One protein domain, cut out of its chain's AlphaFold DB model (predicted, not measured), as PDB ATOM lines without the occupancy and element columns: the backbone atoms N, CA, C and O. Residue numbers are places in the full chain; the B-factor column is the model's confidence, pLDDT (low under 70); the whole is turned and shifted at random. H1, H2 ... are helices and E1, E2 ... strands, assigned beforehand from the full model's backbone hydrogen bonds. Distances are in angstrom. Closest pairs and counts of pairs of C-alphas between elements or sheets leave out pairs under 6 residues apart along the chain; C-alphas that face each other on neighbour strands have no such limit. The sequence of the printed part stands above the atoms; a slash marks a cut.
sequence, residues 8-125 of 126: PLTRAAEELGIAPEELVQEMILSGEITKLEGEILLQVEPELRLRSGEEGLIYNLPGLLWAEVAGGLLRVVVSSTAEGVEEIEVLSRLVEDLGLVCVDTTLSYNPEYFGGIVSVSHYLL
ATOM      1  N   PRO A   8      -5.070 -13.278 -30.342       66.12
ATOM      2  CA  PRO A   8      -4.798 -12.748 -29.005       66.12
ATOM      3  C   PRO A   8      -3.752 -13.586 -28.262       66.12
ATOM      4  O   PRO A   8      -3.786 -14.812 -28.369       66.12
ATOM      5  N   LEU A   9      -2.880 -12.949 -27.470       70.25
ATOM      6  CA  LEU A   9      -1.866 -13.637 -26.651       70.25
ATOM      7  C   LEU A   9      -2.477 -14.748 -25.778       70.25
ATOM      8  O   LEU A   9      -1.942 -15.851 -25.721       70.25
ATOM      9  N   THR A  10      -3.631 -14.483 -25.164       71.44
ATOM     10  CA  THR A  10      -4.389 -15.460 -24.368       71.44
ATOM     11  C   THR A  10      -4.780 -16.686 -25.173       71.44
ATOM     12  O   THR A  10      -4.559 -17.809 -24.739       71.44
ATOM     13  N   ARG A  11      -5.297 -16.482 -26.384       72.81
ATOM     14  CA  ARG A  11      -5.687 -17.572 -27.276       72.81
ATOM     15  C   ARG A  11      -4.474 -18.340 -27.810       72.81
ATOM     16  O   ARG A  11      -4.533 -19.559 -27.907       72.81
ATOM     17  N   ALA A  12      -3.376 -17.647 -28.109       76.69
ATOM     18  CA  ALA A  12      -2.124 -18.286 -28.508       76.69
ATOM     19  C   ALA A  12      -1.556 -19.163 -27.378       76.69
ATOM     20  O   ALA A  12      -1.130 -20.290 -27.624       76.69
ATOM     21  N   ALA A  13      -1.615 -18.685 -26.132       78.81
ATOM     22  CA  ALA A  13      -1.214 -19.450 -24.955       78.81
ATOM     23  C   ALA A  13      -2.151 -20.649 -24.701       78.81
ATOM     24  O   ALA A  13      -1.680 -21.760 -24.453       78.81
ATOM     25  N   GLU A  14      -3.467 -20.466 -24.860       82.31
ATOM     26  CA  GLU A  14      -4.466 -21.541 -24.760       82.31
ATOM     27  C   GLU A  14      -4.238 -22.664 -25.783       82.31
ATOM     28  O   GLU A  14      -4.348 -23.838 -25.430       82.31
ATOM     29  N   GLU A  15      -3.895 -22.336 -27.033       83.81
ATOM     30  CA  GLU A  15      -3.608 -23.338 -28.074       83.81
ATOM     31  C   GLU A  15      -2.363 -24.178 -27.759       83.81
ATOM     32  O   GLU A  15      -2.292 -25.355 -28.128       83.81
ATOM     33  N   LEU A  16      -1.413 -23.598 -27.027       82.31
ATOM     34  CA  LEU A  16      -0.213 -24.269 -26.533       82.31
ATOM     35  C   LEU A  16      -0.425 -24.944 -25.165       82.31
ATOM     36  O   LEU A  16       0.427 -25.714 -24.723       82.31
ATOM     37  N   GLY A  17      -1.570 -24.712 -24.514       86.50
ATOM     38  CA  GLY A  17      -1.890 -25.256 -23.196       86.50
ATOM     39  C   GLY A  17      -1.040 -24.679 -22.061       86.50
ATOM     40  O   GLY A  17      -0.854 -25.359 -21.051       86.50
ATOM     41  N   ILE A  18      -0.525 -23.460 -22.233       85.88
ATOM     42  CA  ILE A  18       0.337 -22.749 -21.280       85.88
ATOM     43  C   ILE A  18      -0.311 -21.433 -20.839       85.88
ATOM     44  O   ILE A  18      -1.295 -20.983 -21.429       85.88
ATOM     45  N   ALA A  19       0.219 -20.814 -19.784       84.31
ATOM     46  CA  ALA A  19      -0.228 -19.484 -19.372       84.31
ATOM     47  C   ALA A  19       0.358 -18.385 -20.294       84.31
ATOM     48  O   ALA A  19       1.458 -18.569 -20.825       84.31
ATOM     49  N   PRO A  20      -0.311 -17.229 -20.482       80.44
ATOM     50  CA  PRO A  20       0.244 -16.106 -21.245       80.44
ATOM     51  C   PRO A  20       1.634 -15.682 -20.761       80.44
ATOM     52  O   PRO A  20       2.514 -15.414 -21.572       80.44
ATOM     53  N   GLU A  21       1.869 -15.697 -19.448       84.19
ATOM     54  CA  GLU A  21       3.163 -15.401 -18.830       84.19
ATOM     55  C   GLU A  21       4.258 -16.370 -19.284       84.19
ATOM     56  O   GLU A  21       5.393 -15.954 -19.518       84.19
ATOM     57  N   GLU A  22       3.917 -17.650 -19.434       84.44
ATOM     58  CA  GLU A  22       4.846 -18.687 -19.886       84.44
ATOM     59  C   GLU A  22       5.181 -18.498 -21.368       84.44
ATOM     60  O   GLU A  22       6.355 -18.537 -21.730       84.44
ATOM     61  N   LEU A  23       4.183 -18.189 -22.204       83.50
ATOM     62  CA  LEU A  23       4.395 -17.883 -23.621       83.50
ATOM     63  C   LEU A  23       5.311 -16.665 -23.801       83.50
ATOM     64  O   LEU A  23       6.278 -16.708 -24.560       83.50
ATOM     65  N   VAL A  24       5.050 -15.589 -23.059       82.75
ATOM     66  CA  VAL A  24       5.892 -14.387 -23.079       82.75
ATOM     67  C   VAL A  24       7.311 -14.700 -22.615       82.75
ATOM     68  O   VAL A  24       8.282 -14.232 -23.212       82.75
ATOM     69  N   GLN A  25       7.460 -15.520 -21.577       83.81
ATOM     70  CA  GLN A  25       8.770 -15.933 -21.094       83.81
ATOM     71  C   GLN A  25       9.536 -16.759 -22.138       83.81
ATOM     72  O   GLN A  25      10.743 -16.561 -22.285       83.81
ATOM     73  N   GLU A  26       8.866 -17.634 -22.888       85.38
ATOM     74  CA  GLU A  26       9.479 -18.375 -23.995       85.38
ATOM     75  C   GLU A  26       9.954 -17.446 -25.114       85.38
ATOM     76  O   GLU A  26      11.092 -17.584 -25.562       85.38
ATOM     77  N   MET A  27       9.147 -16.452 -25.493       81.31
ATOM     78  CA  MET A  27       9.524 -15.449 -26.497       81.31
ATOM     79  C   MET A  27      10.721 -14.589 -26.050       81.31
ATOM     80  O   MET A  27      11.581 -14.230 -26.857       81.31
ATOM     81  N   ILE A  28      10.819 -14.281 -24.751       80.75
ATOM     82  CA  ILE A  28      11.994 -13.599 -24.184       80.75
ATOM     83  C   ILE A  28      13.232 -14.499 -24.272       80.75
ATOM     84  O   ILE A  28      14.324 -14.042 -24.613       80.75
ATOM     85  N   LEU A  29      13.083 -15.785 -23.947       81.94
ATOM     86  CA  LEU A  29      14.184 -16.751 -23.967       81.94
ATOM     87  C   LEU A  29      14.655 -17.080 -25.389       81.94
ATOM     88  O   LEU A  29      15.847 -17.333 -25.576       81.94
ATOM     89  N   SER A  30      13.755 -17.066 -26.377       80.94
ATOM     90  CA  SER A  30      14.090 -17.242 -27.794       80.94
ATOM     91  C   SER A  30      14.735 -15.997 -28.413       80.94
ATOM     92  O   SER A  30      15.361 -16.097 -29.469       80.94
ATOM     93  N   GLY A  31      14.655 -14.851 -27.727       75.19
ATOM     94  CA  GLY A  31      15.171 -13.569 -28.200       75.19
ATOM     95  C   GLY A  31      14.266 -12.893 -29.227       75.19
ATOM     96  O   GLY A  31      14.705 -11.946 -29.870       75.19
ATOM     97  N   GLU A  32      13.029 -13.368 -29.386       74.81
ATOM     98  CA  GLU A  32      12.022 -12.734 -30.242       74.81
ATOM     99  C   GLU A  32      11.575 -11.384 -29.686       74.81
ATOM    100  O   GLU A  32      11.248 -10.484 -30.459       74.81
ATOM    101  N   ILE A  33      11.570 -11.251 -28.356       72.94
ATOM    102  CA  ILE A  33      11.225 -10.017 -27.651       72.94
ATOM    103  C   ILE A  33      12.142  -9.789 -26.444       72.94
ATOM    104  O   ILE A  33      12.745 -10.709 -25.890       72.94
ATOM    105  N   THR A  34      12.241  -8.546 -25.996       76.44
ATOM    106  CA  THR A  34      12.944  -8.154 -24.774       76.44
ATOM    107  C   THR A  34      12.088  -8.384 -23.527       76.44
ATOM    108  O   THR A  34      10.872  -8.566 -23.577       76.44
ATOM    109  N   LYS A  35      12.723  -8.335 -22.349       76.44
ATOM    110  CA  LYS A  35      12.008  -8.469 -21.073       76.44
ATOM    111  C   LYS A  35      10.955  -7.369 -20.870       76.44
ATOM    112  O   LYS A  35       9.861  -7.660 -20.406       76.44
ATOM    113  N   LEU A  36      11.288  -6.129 -21.234       71.88
ATOM    114  CA  LEU A  36      10.384  -4.981 -21.116       71.88
ATOM    115  C   LEU A  36       9.183  -5.116 -22.062       71.88
ATOM    116  O   LEU A  36       8.049  -4.863 -21.674       71.88
ATOM    117  N   GLU A  37       9.434  -5.580 -23.283       67.19
ATOM    118  CA  GLU A  37       8.404  -5.936 -24.259       67.19
ATOM    119  C   GLU A  37       7.427  -6.980 -23.699       67.19
ATOM    120  O   GLU A  37       6.211  -6.797 -23.763       67.19
ATOM    121  N   GLY A  38       7.944  -8.030 -23.060       75.31
ATOM    122  CA  GLY A  38       7.109  -9.021 -22.391       75.31
ATOM    123  C   GLY A  38       6.291  -8.471 -21.214       75.31
ATOM    124  O   GLY A  38       5.133  -8.840 -21.042       75.31
ATOM    125  N   GLU A  39       6.848  -7.556 -20.420       74.62
ATOM    126  CA  GLU A  39       6.108  -6.912 -19.324       74.62
ATOM    127  C   GLU A  39       4.947  -6.053 -19.852       74.62
ATOM    128  O   GLU A  39       3.851  -6.097 -19.294       74.62
ATOM    129  N   ILE A  40       5.148  -5.345 -20.969       68.19
ATOM    130  CA  ILE A  40       4.079  -4.609 -21.660       68.19
ATOM    131  C   ILE A  40       3.007  -5.584 -22.171       68.19
ATOM    132  O   ILE A  40       1.816  -5.326 -21.998       68.19
ATOM    133  N   LEU A  41       3.401  -6.732 -22.733       70.19
ATOM    134  CA  LEU A  41       2.462  -7.763 -23.194       70.19
ATOM    135  C   LEU A  41       1.533  -8.294 -22.087       70.19
ATOM    136  O   LEU A  41       0.390  -8.660 -22.330       70.19
ATOM    137  N   LEU A  42       2.016  -8.385 -20.856       71.94
ATOM    138  CA  LEU A  42       1.221  -8.969 -19.774       71.94
ATOM    139  C   LEU A  42       0.305  -7.948 -19.091       71.94
ATOM    140  O   LEU A  42      -0.660  -8.335 -18.439       71.94
ATOM    141  N   GLN A  43       0.584  -6.649 -19.230       68.06
ATOM    142  CA  GLN A  43      -0.205  -5.599 -18.578       68.06
ATOM    143  C   GLN A  43      -1.358  -5.063 -19.431       68.06
ATOM    144  O   GLN A  43      -2.284  -4.469 -18.882       68.06
ATOM    145  N   VAL A  44      -1.330  -5.267 -20.750       58.78
ATOM    146  CA  VAL A  44      -2.321  -4.691 -21.670       58.78
ATOM    147  C   VAL A  44      -3.295  -5.754 -22.210       58.78
ATOM    148  O   VAL A  44      -3.456  -5.926 -23.417       58.78
ATOM    149  N   GLU A  45      -3.985  -6.496 -21.342       55.34
ATOM    150  CA  GLU A  45      -5.134  -7.303 -21.793       55.34
ATOM    151  C   GLU A  45      -6.373  -6.420 -22.063       55.34
ATOM    152  O   GLU A  45      -6.607  -5.489 -21.287       55.34
ATOM    153  N   PRO A  46      -7.182  -6.678 -23.127       48.81
ATOM    154  CA  PRO A  46      -7.344  -7.964 -23.823       48.81
ATOM    155  C   PRO A  46      -7.167  -7.952 -25.364       48.81
ATOM    156  O   PRO A  46      -7.750  -8.795 -26.043       48.81
ATOM    157  N   GLU A  47      -6.376  -7.056 -25.964       46.62
ATOM    158  CA  GLU A  47      -6.117  -7.102 -27.425       46.62
ATOM    159  C   GLU A  47      -4.646  -6.871 -27.808       46.62
ATOM    160  O   GLU A  47      -4.324  -6.177 -28.777       46.62
ATOM    161  N   LEU A  48      -3.722  -7.502 -27.086       45.12
ATOM    162  CA  LEU A  48      -2.372  -7.692 -27.611       45.12
ATOM    163  C   LEU A  48      -2.389  -8.753 -28.709       45.12
ATOM    164  O   LEU A  48      -2.720  -9.920 -28.484       45.12
ATOM    165  N   ARG A  49      -2.063  -8.308 -29.922       50.41
ATOM    166  CA  ARG A  49      -2.006  -9.104 -31.143       50.41
ATOM    167  C   ARG A  49      -0.535  -9.261 -31.514       50.41
ATOM    168  O   ARG A  49       0.127  -8.301 -31.893       50.41
ATOM    169  N   LEU A  50      -0.017 -10.477 -31.409       42.25
ATOM    170  CA  LEU A  50       1.331 -10.793 -31.876       42.25
ATOM    171  C   LEU A  50       1.346 -10.841 -33.409       42.25
ATOM    172  O   LEU A  50       0.484 -11.474 -34.024       42.25
ATOM    173  N   ARG A  51       2.323 -10.188 -34.045       41.41
ATOM    174  CA  ARG A  51       2.587 -10.370 -35.476       41.41
ATOM    175  C   ARG A  51       3.611 -11.489 -35.626       41.41
ATOM    176  O   ARG A  51       4.748 -11.342 -35.202       41.41
ATOM    177  N   SER A  52       3.225 -12.606 -36.236       37.81
ATOM    178  CA  SER A  52       4.194 -13.660 -36.545       37.81
ATOM    179  C   SER A  52       5.069 -13.215 -37.726       37.81
ATOM    180  O   SER A  52       4.549 -12.972 -38.818       37.81
ATOM    181  N   GLY A  53       6.383 -13.081 -37.509       44.44
ATOM    182  CA  GLY A  53       7.382 -12.991 -38.584       44.44
ATOM    183  C   GLY A  53       8.201 -11.700 -38.709       44.44
ATOM    184  O   GLY A  53       9.107 -11.679 -39.537       44.44
ATOM    185  N   GLU A  54       7.948 -10.659 -37.911       42.75
ATOM    186  CA  GLU A  54       8.800  -9.458 -37.824       42.75
ATOM    187  C   GLU A  54       8.867  -9.004 -36.356       42.75
ATOM    188  O   GLU A  54       7.842  -8.998 -35.681       42.75
ATOM    189  N   GLU A  55      10.069  -8.681 -35.866       45.59
ATOM    190  CA  GLU A  55      10.363  -8.283 -34.480       45.59
ATOM    191  C   GLU A  55       9.468  -7.111 -34.033       45.59
ATOM    192  O   GLU A  55       9.710  -5.959 -34.405       45.59
ATOM    193  N   GLY A  56       8.422  -7.394 -33.249       51.94
ATOM    194  CA  GLY A  56       7.636  -6.353 -32.599       51.94
ATOM    195  C   GLY A  56       6.282  -6.768 -32.025       51.94
ATOM    196  O   GLY A  56       5.614  -7.685 -32.504       51.94
ATOM    197  N   LEU A  57       5.865  -6.059 -30.974       55.31
ATOM    198  CA  LEU A  57       4.607  -6.285 -30.258       55.31
ATOM    199  C   LEU A  57       3.563  -5.263 -30.653       55.31
ATOM    200  O   LEU A  57       3.837  -4.070 -30.576       55.31
ATOM    201  N   ILE A  58       2.361  -5.715 -31.011       61.16
ATOM    202  CA  ILE A  58       1.271  -4.825 -31.403       61.16
ATOM    203  C   ILE A  58       0.121  -4.908 -30.391       61.16
ATOM    204  O   ILE A  58      -0.549  -5.930 -30.271       61.16
ATOM    205  N   TYR A  59      -0.166  -3.808 -29.701       66.38
ATOM    206  CA  TYR A  59      -1.474  -3.590 -29.083       66.38
ATOM    207  C   TYR A  59      -2.385  -2.906 -30.103       66.38
ATOM    208  O   TYR A  59      -1.995  -1.913 -30.715       66.38
ATOM    209  N   ASN A  60      -3.592  -3.416 -30.330       70.44
ATOM    210  CA  ASN A  60      -4.515  -2.797 -31.279       70.44
ATOM    211  C   ASN A  60      -5.947  -2.855 -30.760       70.44
ATOM    212  O   ASN A  60      -6.527  -3.936 -30.728       70.44
ATOM    213  N   LEU A  61      -6.502  -1.681 -30.462       74.50
ATOM    214  CA  LEU A  61      -7.921  -1.430 -30.260       74.50
ATOM    215  C   LEU A  61      -8.496  -0.843 -31.566       74.50
ATOM    216  O   LEU A  61      -8.265   0.339 -31.866       74.50
ATOM    217  N   PRO A  62      -9.226  -1.638 -32.374       77.75
ATOM    218  CA  PRO A  62      -9.613  -1.271 -33.732       77.75
ATOM    219  C   PRO A  62     -10.282   0.102 -33.841       77.75
ATOM    220  O   PRO A  62     -11.293   0.379 -33.200       77.75
ATOM    221  N   GLY A  63      -9.723   0.959 -34.697       77.38
ATOM    222  CA  GLY A  63     -10.241   2.303 -34.959       77.38
ATOM    223  C   GLY A  63      -9.922   3.349 -33.886       77.38
ATOM    224  O   GLY A  63     -10.221   4.524 -34.096       77.38
ATOM    225  N   LEU A  64      -9.295   2.965 -32.769       83.88
ATOM    226  CA  LEU A  64      -9.082   3.843 -31.617       83.88
ATOM    227  C   LEU A  64      -7.615   3.950 -31.204       83.88
ATOM    228  O   LEU A  64      -7.135   5.065 -31.015       83.88
ATOM    229  N   LEU A  65      -6.900   2.832 -31.092       84.12
ATOM    230  CA  LEU A  65      -5.519   2.816 -30.619       84.12
ATOM    231  C   LEU A  65      -4.727   1.697 -31.298       84.12
ATOM    232  O   LEU A  65      -5.175   0.563 -31.389       84.12
ATOM    233  N   TRP A  66      -3.522   2.016 -31.741       85.12
ATOM    234  CA  TRP A  66      -2.517   1.057 -32.175       85.12
ATOM    235  C   TRP A  66      -1.200   1.404 -31.497       85.12
ATOM    236  O   TRP A  66      -0.709   2.514 -31.663       85.12
ATOM    237  N   ALA A  67      -0.628   0.486 -30.731       83.25
ATOM    238  CA  ALA A  67       0.716   0.612 -30.204       83.25
ATOM    239  C   ALA A  67       1.591  -0.502 -30.770       83.25
ATOM    240  O   ALA A  67       1.152  -1.639 -30.879       83.25
ATOM    241  N   GLU A  68       2.812  -0.169 -31.147       81.25
ATOM    242  CA  GLU A  68       3.775  -1.065 -31.765       81.25
ATOM    243  C   GLU A  68       5.118  -0.876 -31.071       81.25
ATOM    244  O   GLU A  68       5.642   0.235 -31.032       81.25
ATOM    245  N   VAL A  69       5.687  -1.949 -30.536       78.62
ATOM    246  CA  VAL A  69       7.075  -1.958 -30.083       78.62
ATOM    247  C   VAL A  69       7.943  -2.547 -31.181       78.62
ATOM    248  O   VAL A  69       7.699  -3.678 -31.576       78.62
ATOM    249  N   ALA A  70       8.950  -1.813 -31.650       73.06
ATOM    250  CA  ALA A  70       9.929  -2.311 -32.611       73.06
ATOM    251  C   ALA A  70      11.268  -1.571 -32.466       73.06
ATOM    252  O   ALA A  70      11.304  -0.347 -32.327       73.06
ATOM    253  N   GLY A  71      12.385  -2.306 -32.520       73.12
ATOM    254  CA  GLY A  71      13.731  -1.722 -32.573       73.12
ATOM    255  C   GLY A  71      14.089  -0.799 -31.398       73.12
ATOM    256  O   GLY A  71      14.796   0.188 -31.601       73.12
ATOM    257  N   GLY A  72      13.586  -1.080 -30.189       79.06
ATOM    258  CA  GLY A  72      13.812  -0.247 -28.996       79.06
ATOM    259  C   GLY A  72      12.944   1.017 -28.921       79.06
ATOM    260  O   GLY A  72      13.221   1.915 -28.124       79.06
ATOM    261  N   LEU A  73      11.897   1.106 -29.744       84.12
ATOM    262  CA  LEU A  73      10.912   2.181 -29.720       84.12
ATOM    263  C   LEU A  73       9.513   1.611 -29.500       84.12
ATOM    264  O   LEU A  73       9.142   0.618 -30.115       84.12
ATOM    265  N   LEU A  74       8.718   2.289 -28.679       85.94
ATOM    266  CA  LEU A  74       7.273   2.119 -28.610       85.94
ATOM    267  C   LEU A  74       6.618   3.246 -29.413       85.94
ATOM    268  O   LEU A  74       6.677   4.416 -29.041       85.94
ATOM    269  N   ARG A  75       5.968   2.903 -30.516       88.75
ATOM    270  CA  ARG A  75       5.117   3.796 -31.295       88.75
ATOM    271  C   ARG A  75       3.678   3.649 -30.829       88.75
ATOM    272  O   ARG A  75       3.167   2.544 -30.777       88.75
ATOM    273  N   VAL A  76       2.997   4.752 -30.549       89.50
ATOM    274  CA  VAL A  76       1.592   4.779 -30.129       89.50
ATOM    275  C   VAL A  76       0.807   5.681 -31.068       89.50
ATOM    276  O   VAL A  76       1.161   6.838 -31.266       89.50
ATOM    277  N   VAL A  77      -0.272   5.169 -31.641       90.12
ATOM    278  CA  VAL A  77      -1.177   5.865 -32.552       90.12
ATOM    279  C   VAL A  77      -2.570   5.872 -31.948       90.12
ATOM    280  O   VAL A  77      -3.185   4.822 -31.818       90.12
ATOM    281  N   VAL A  78      -3.080   7.049 -31.602       91.69
ATOM    282  CA  VAL A  78      -4.394   7.237 -30.975       91.69
ATOM    283  C   VAL A  78      -5.297   8.037 -31.902       91.69
ATOM    284  O   VAL A  78      -4.911   9.106 -32.374       91.69
ATOM    285  N   SER A  79      -6.511   7.555 -32.153       91.38
ATOM    286  CA  SER A  79      -7.525   8.312 -32.887       91.38
ATOM    287  C   SER A  79      -7.979   9.541 -32.106       91.38
ATOM    288  O   SER A  79      -8.227   9.486 -30.906       91.38
ATOM    289  N   SER A  80      -8.181  10.650 -32.816       89.38
ATOM    290  CA  SER A  80      -8.802  11.865 -32.271       89.38
ATOM    291  C   SER A  80     -10.219  11.643 -31.730       89.38
ATOM    292  O   SER A  80     -10.696  12.446 -30.937       89.38
ATOM    293  N   THR A  81     -10.893  10.563 -32.133       88.50
ATOM    294  CA  THR A  81     -12.225  10.196 -31.634       88.50
ATOM    295  C   THR A  81     -12.186   9.306 -30.394       88.50
ATOM    296  O   THR A  81     -13.241   8.893 -29.924       88.50
ATOM    297  N   ALA A  82     -11.000   8.964 -29.891       84.56
ATOM    298  CA  ALA A  82     -10.822   8.016 -28.798       84.56
ATOM    299  C   ALA A  82     -10.720   8.691 -27.414       84.56
ATOM    300  O   ALA A  82     -10.198   8.122 -26.458       84.56
ATOM    301  N   GLU A  83     -11.215   9.926 -27.302       80.88
ATOM    302  CA  GLU A  83     -11.274  10.670 -26.045       80.88
ATOM    303  C   GLU A  83     -12.181   9.957 -25.026       80.88
ATOM    304  O   GLU A  83     -13.320   9.604 -25.335       80.88
ATOM    305  N   GLY A  84     -11.680   9.749 -23.803       79.44
ATOM    306  CA  GLY A  84     -12.425   9.108 -22.710       79.44
ATOM    307  C   GLY A  84     -12.527   7.580 -22.790       79.44
ATOM    308  O   GLY A  84     -13.352   6.993 -22.092       79.44
ATOM    309  N   VAL A  85     -11.724   6.936 -23.639       83.44
ATOM    310  CA  VAL A  85     -11.612   5.472 -23.717       83.44
ATOM    311  C   VAL A  85     -10.636   4.980 -22.644       83.44
ATOM    312  O   VAL A  85      -9.483   5.417 -22.602       83.44
ATOM    313  N   GLU A  86     -11.092   4.069 -21.783       78.50
ATOM    314  CA  GLU A  86     -10.359   3.593 -20.600       78.50
ATOM    315  C   GLU A  86      -9.003   2.974 -20.964       78.50
ATOM    316  O   GLU A  86      -7.989   3.264 -20.335       78.50
ATOM    317  N   GLU A  87      -8.949   2.192 -22.036       76.19
ATOM    318  CA  GLU A  87      -7.743   1.511 -22.500       76.19
ATOM    319  C   GLU A  87      -6.623   2.487 -22.899       76.19
ATOM    320  O   GLU A  87      -5.439   2.209 -22.698       76.19
ATOM    321  N   ILE A  88      -6.982   3.666 -23.419       80.44
ATOM    322  CA  ILE A  88      -6.013   4.718 -23.756       80.44
ATOM    323  C   ILE A  88      -5.470   5.373 -22.488       80.44
ATOM    324  O   ILE A  88      -4.280   5.691 -22.425       80.44
ATOM    325  N   GLU A  89      -6.310   5.551 -21.466       82.19
ATOM    326  CA  GLU A  89      -5.852   6.042 -20.167       82.19
ATOM    327  C   GLU A  89      -4.910   5.040 -19.495       82.19
ATOM    328  O   GLU A  89      -3.885   5.444 -18.949       82.19
ATOM    329  N   VAL A  90      -5.225   3.743 -19.569       77.19
ATOM    330  CA  VAL A  90      -4.371   2.664 -19.050       77.19
ATOM    331  C   VAL A  90      -3.010   2.673 -19.740       77.19
ATOM    332  O   VAL A  90      -1.990   2.683 -19.054       77.19
ATOM    333  N   LEU A  91      -2.970   2.751 -21.076       78.19
ATOM    334  CA  LEU A  91      -1.706   2.839 -21.813       78.19
ATOM    335  C   LEU A  91      -0.919   4.100 -21.434       78.19
ATOM    336  O   LEU A  91       0.296   4.042 -21.266       78.19
ATOM    337  N   SER A  92      -1.602   5.235 -21.284       82.12
ATOM    338  CA  SER A  92      -0.957   6.498 -20.906       82.12
ATOM    339  C   SER A  92      -0.304   6.401 -19.524       82.12
ATOM    340  O   SER A  92       0.850   6.792 -19.369       82.12
ATOM    341  N   ARG A  93      -0.994   5.805 -18.542       79.62
ATOM    342  CA  ARG A  93      -0.427   5.543 -17.208       79.62
ATOM    343  C   ARG A  93       0.733   4.557 -17.266       79.62
ATOM    344  O   ARG A  93       1.742   4.796 -16.623       79.62
ATOM    345  N   LEU A  94       0.629   3.501 -18.075       76.44
ATOM    346  CA  LEU A  94       1.715   2.535 -18.254       76.44
ATOM    347  C   LEU A  94       2.990   3.208 -18.782       76.44
ATOM    348  O   LEU A  94       4.077   2.965 -18.270       76.44
ATOM    349  N   VAL A  95       2.862   4.077 -19.789       82.12
ATOM    350  CA  VAL A  95       3.981   4.857 -20.341       82.12
ATOM    351  C   VAL A  95       4.632   5.736 -19.266       82.12
ATOM    352  O   VAL A  95       5.861   5.798 -19.191       82.12
ATOM    353  N   GLU A  96       3.822   6.395 -18.432       83.38
ATOM    354  CA  GLU A  96       4.294   7.222 -17.316       83.38
ATOM    355  C   GLU A  96       4.982   6.392 -16.221       83.38
ATOM    356  O   GLU A  96       6.080   6.746 -15.788       83.38
ATOM    357  N   ASP A  97       4.382   5.272 -15.813       77.88
ATOM    358  CA  ASP A  97       4.886   4.376 -14.765       77.88
ATOM    359  C   ASP A  97       6.208   3.709 -15.167       77.88
ATOM    360  O   ASP A  97       7.119   3.567 -14.347       77.88
ATOM    361  N   LEU A  98       6.341   3.343 -16.446       76.69
ATOM    362  CA  LEU A  98       7.582   2.825 -17.023       76.69
ATOM    363  C   LEU A  98       8.636   3.922 -17.247       76.69
ATOM    364  O   LEU A  98       9.786   3.613 -17.556       76.69
ATOM    365  N   GLY A  99       8.271   5.199 -17.098       79.94
ATOM    366  CA  GLY A  99       9.177   6.327 -17.301       79.94
ATOM    367  C   GLY A  99       9.683   6.444 -18.739       79.94
ATOM    368  O   GLY A  99      10.813   6.896 -18.951       79.94
ATOM    369  N   LEU A 100       8.882   6.024 -19.725       84.94
ATOM    370  CA  LEU A 100       9.309   6.031 -21.120       84.94
ATOM    371  C   LEU A 100       9.476   7.465 -21.625       84.94
ATOM    372  O   LEU A 100       8.622   8.335 -21.434       84.94
ATOM    373  N   VAL A 101      10.581   7.721 -22.321       88.12
ATOM    374  CA  VAL A 101      10.885   9.061 -22.828       88.12
ATOM    375  C   VAL A 101      10.194   9.264 -24.169       88.12
ATOM    376  O   VAL A 101      10.577   8.639 -25.157       88.12
ATOM    377  N   CYS A 102       9.210  10.164 -24.217       91.88
ATOM    378  CA  CYS A 102       8.591  10.592 -25.471       91.88
ATOM    379  C   CYS A 102       9.599  11.390 -26.313       91.88
ATOM    380  O   CYS A 102      10.095  12.434 -25.885       91.88
ATOM    381  N   VAL A 103       9.908  10.883 -27.503       92.88
ATOM    382  CA  VAL A 103      10.812  11.502 -28.481       92.88
ATOM    383  C   VAL A 103      10.083  12.593 -29.252       92.88
ATOM    384  O   VAL A 103      10.599  13.701 -29.407       92.88
ATOM    385  N   ASP A 104       8.883  12.280 -29.734       93.62
ATOM    386  CA  ASP A 104       8.039  13.183 -30.501       93.62
ATOM    387  C   ASP A 104       6.568  12.750 -30.477       93.62
ATOM    388  O   ASP A 104       6.231  11.582 -30.280       93.62
ATOM    389  N   THR A 105       5.695  13.725 -30.737       94.00
ATOM    390  CA  THR A 105       4.273  13.515 -31.006       94.00
ATOM    391  C   THR A 105       3.880  14.323 -32.237       94.00
ATOM    392  O   THR A 105       4.120  15.530 -32.307       94.00
ATOM    393  N   THR A 106       3.250  13.673 -33.211       95.44
ATOM    394  CA  THR A 106       2.790  14.288 -34.461       95.44
ATOM    395  C   THR A 106       1.315  14.000 -34.706       95.44
ATOM    396  O   THR A 106       0.790  12.967 -34.299       95.44
ATOM    397  N   LEU A 107       0.624  14.914 -35.390       94.88
ATOM    398  CA  LEU A 107      -0.726  14.666 -35.893       94.88
ATOM    399  C   LEU A 107      -0.644  14.161 -37.332       94.88
ATOM    400  O   LEU A 107       0.061  14.738 -38.161       94.88
ATOM    401  N   SER A 108      -1.394  13.108 -37.635       92.50
ATOM    402  CA  SER A 108      -1.477  12.512 -38.967       92.50
ATOM    403  C   SER A 108      -2.930  12.214 -39.338       92.50
ATOM    404  O   SER A 108      -3.831  12.289 -38.505       92.50
ATOM    405  N   TYR A 109      -3.178  11.895 -40.605       90.81
ATOM    406  CA  TYR A 109      -4.494  11.509 -41.107       90.81
ATOM    407  C   TYR A 109      -4.445  10.063 -41.596       90.81
ATOM    408  O   TYR A 109      -3.693   9.747 -42.516       90.81
ATOM    409  N   ASN A 110      -5.239   9.190 -40.973       81.81
ATOM    410  CA  ASN A 110      -5.282   7.765 -41.286       81.81
ATOM    411  C   ASN A 110      -6.741   7.270 -41.370       81.81
ATOM    412  O   ASN A 110      -7.249   6.628 -40.447       81.81
ATOM    413  N   PRO A 111      -7.443   7.579 -42.474       80.19
ATOM    414  CA  PRO A 111      -8.842   7.205 -42.643       80.19
ATOM    415  C   PRO A 111      -9.040   5.703 -42.861       80.19
ATOM    416  O   PRO A 111     -10.114   5.192 -42.564       80.19
ATOM    417  N   GLU A 112      -8.026   5.000 -43.366       74.88
ATOM    418  CA  GLU A 112      -8.113   3.571 -43.679       74.88
ATOM    419  C   GLU A 112      -8.210   2.717 -42.412       74.88
ATOM    420  O   GLU A 112      -9.003   1.780 -42.370       74.88
ATOM    421  N   TYR A 113      -7.447   3.070 -41.373       74.38
ATOM    422  CA  TYR A 113      -7.396   2.307 -40.123       74.38
ATOM    423  C   TYR A 113      -8.190   2.948 -38.977       74.38
ATOM    424  O   TYR A 113      -8.730   2.224 -38.144       74.38
ATOM    425  N   PHE A 114      -8.285   4.284 -38.930       79.50
ATOM    426  CA  PHE A 114      -8.877   5.024 -37.801       79.50
ATOM    427  C   PHE A 114     -10.057   5.917 -38.193       79.50
ATOM    428  O   PHE A 114     -10.637   6.585 -37.344       79.50
ATOM    429  N   GLY A 115     -10.410   5.978 -39.481       83.19
ATOM    430  CA  GLY A 115     -11.517   6.809 -39.957       83.19
ATOM    431  C   GLY A 115     -11.295   8.322 -39.821       83.19
ATOM    432  O   GLY A 115     -12.232   9.085 -40.052       83.19
ATOM    433  N   GLY A 116     -10.087   8.786 -39.466       91.12
ATOM    434  CA  GLY A 116      -9.866  10.201 -39.171       91.12
ATOM    435  C   GLY A 116      -8.434  10.609 -38.823       91.12
ATOM    436  O   GLY A 116      -7.452  10.002 -39.259       91.12
ATOM    437  N   ILE A 117      -8.334  11.710 -38.073       93.31
ATOM    438  CA  ILE A 117      -7.072  12.262 -37.564       93.31
ATOM    439  C   ILE A 117      -6.593  11.400 -36.395       93.31
ATOM    440  O   ILE A 117      -7.394  11.011 -35.544       93.31
ATOM    441  N   VAL A 118      -5.289  11.157 -36.338       92.75
ATOM    442  CA  VAL A 118      -4.618  10.412 -35.273       92.75
ATOM    443  C   VAL A 118      -3.461  11.223 -34.688       92.75
ATOM    444  O   VAL A 118      -2.827  12.011 -35.392       92.75
ATOM    445  N   SER A 119      -3.169  11.005 -33.411       94.38
ATOM    446  CA  SER A 119      -1.921  11.395 -32.756       94.38
ATOM    447  C   SER A 119      -0.952  10.220 -32.803       94.38
ATOM    448  O   SER A 119      -1.328   9.114 -32.433       94.38
ATOM    449  N   VAL A 120       0.274  10.442 -33.262       93.00
ATOM    450  CA  VAL A 120       1.347   9.447 -33.336       93.00
ATOM    451  C   VAL A 120       2.458   9.893 -32.401       93.00
ATOM    452  O   VAL A 120       3.060  10.935 -32.639       93.00
ATOM    453  N   SER A 121       2.727   9.121 -31.355       93.94
ATOM    454  CA  SER A 121       3.808   9.365 -30.399       93.94
ATOM    455  C   SER A 121       4.854   8.262 -30.481       93.94
ATOM    456  O   SER A 121       4.494   7.099 -30.656       93.94
ATOM    457  N   HIS A 122       6.130   8.608 -30.333       91.12
ATOM    458  CA  HIS A 122       7.214   7.630 -30.237       91.12
ATOM    459  C   HIS A 122       7.912   7.760 -28.889       91.12
ATOM    460  O   HIS A 122       8.287   8.856 -28.477       91.12
ATOM    461  N   TYR A 123       8.119   6.633 -28.222       90.38
ATOM    462  CA  TYR A 123       8.761   6.536 -26.921       90.38
ATOM    463  C   TYR A 123       9.997   5.647 -27.011       90.38
ATOM    464  O   TYR A 123       9.975   4.620 -27.688       90.38
ATOM    465  N   LEU A 124      11.071   6.023 -26.320       86.38
ATOM    466  CA  LEU A 124      12.261   5.183 -26.185       86.38
ATOM    467  C   LEU A 124      12.055   4.122 -25.110       86.38
ATOM    468  O   LEU A 124      11.632   4.436 -23.997       86.38
ATOM    469  N   LEU A 125      12.432   2.892 -25.443       75.31
ATOM    470  CA  LEU A 125      12.565   1.784 -24.508       75.31
ATOM    471  C   LEU A 125      14.036   1.748 -24.071       75.31
ATOM    472  O   LEU A 125      14.898   1.290 -24.823       75.31
TER     473      LEU A 125
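What this domain is: This is residues 8 to 125 of the 126 residues of an uncharacterized protein of Corynebacterium sp. LMM-1652 (UniProt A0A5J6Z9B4). One twisted sheet of six strands has two helices, H3 and H4, over one face, while H1 and H2 extend the body beyond the E1 end of the sheet, H2 packing on H3. The short helix H5, between E5 and E6, only grazes the sheet. The printed part has 118 residues, with five named helices and six named strands in the order H1 H2 H3 E1 E2 E3 E4 H4 E5 H5 E6. The sheet's order is E1 - E2 - E3 - E4 - E6 - E5, all antiparallel, and the class is mixed, helices and strands. The whole is compact, with a radius of gyration of the C-alphas of 14.3 A and spans of 40 by 27 by 25 A.

Where its parts are: H1, residues 9 to 16, begins at C-alpha 9 (-1.866, -13.637, -26.651). H2 is residues 20 to 30, 15.4 A long, and H3 residues 35 to 43, 12.8 A. E1 is residues 48 to 50, E2 57 to 61, E3 65 to 70, 16.4 A, and E4 73 to 79, 19.7 A. H4, residues 86 to 97, measures 16.3 A and begins at C-alpha 86 (-10.359, 3.593, -20.600). E5, residues 101 to 110, measures 24.6 A and bends by 59 degrees at residue 107. H5 is residues 111 to 114. E6, residues 116 to 124, measures 26.1 A and ends at C-alpha 124 (12.261, 5.183, -26.185).

How they stand to each other: E1 E2 E3 E4 form a meander, each strand the antiparallel neighbour of the one before: N 49 and O 58 are 2.8 A apart, N 59 and O 67 2.8 A, N 68 and O 75 2.8 A. E6 is the antiparallel neighbour of E4, with N 76 and O 121 within hydrogen-bond range at 2.8 A, and of the edge strand E5, with N 106 and O 120 at 2.8 A. E4, H4, E5 make a split strand-helix-strand unit, two strands running the same way with E6 between them, and a right-handed crossover. H4 has a height of 9.8 A over the sheet. H3, on the same face, has a height of 9.5 A and runs along E2 at 17 degrees on the local plane. H2 and H3, a helical hairpin, touch at the C-alphas of Val 24 and Gly 38, 5.5 A. H1 touches H2, about perpendicular at 81 degrees, closest at the C-alphas of Ala 13 and Pro 20, 5.2 A, and only grazes the sheet. In H1, H2, H3 and H4 every O i to N i+4 pair is within hydrogen-bond range; H5 is too short for one.

The domain as a whole: The C-alphas farthest apart, of Gly 17 and Leu 107, are 41.9 A apart. The printed part has no cut and no long link. Its mean pLDDT is 77.5; residues 8, 37, 40 and 43 to 59 are under 70.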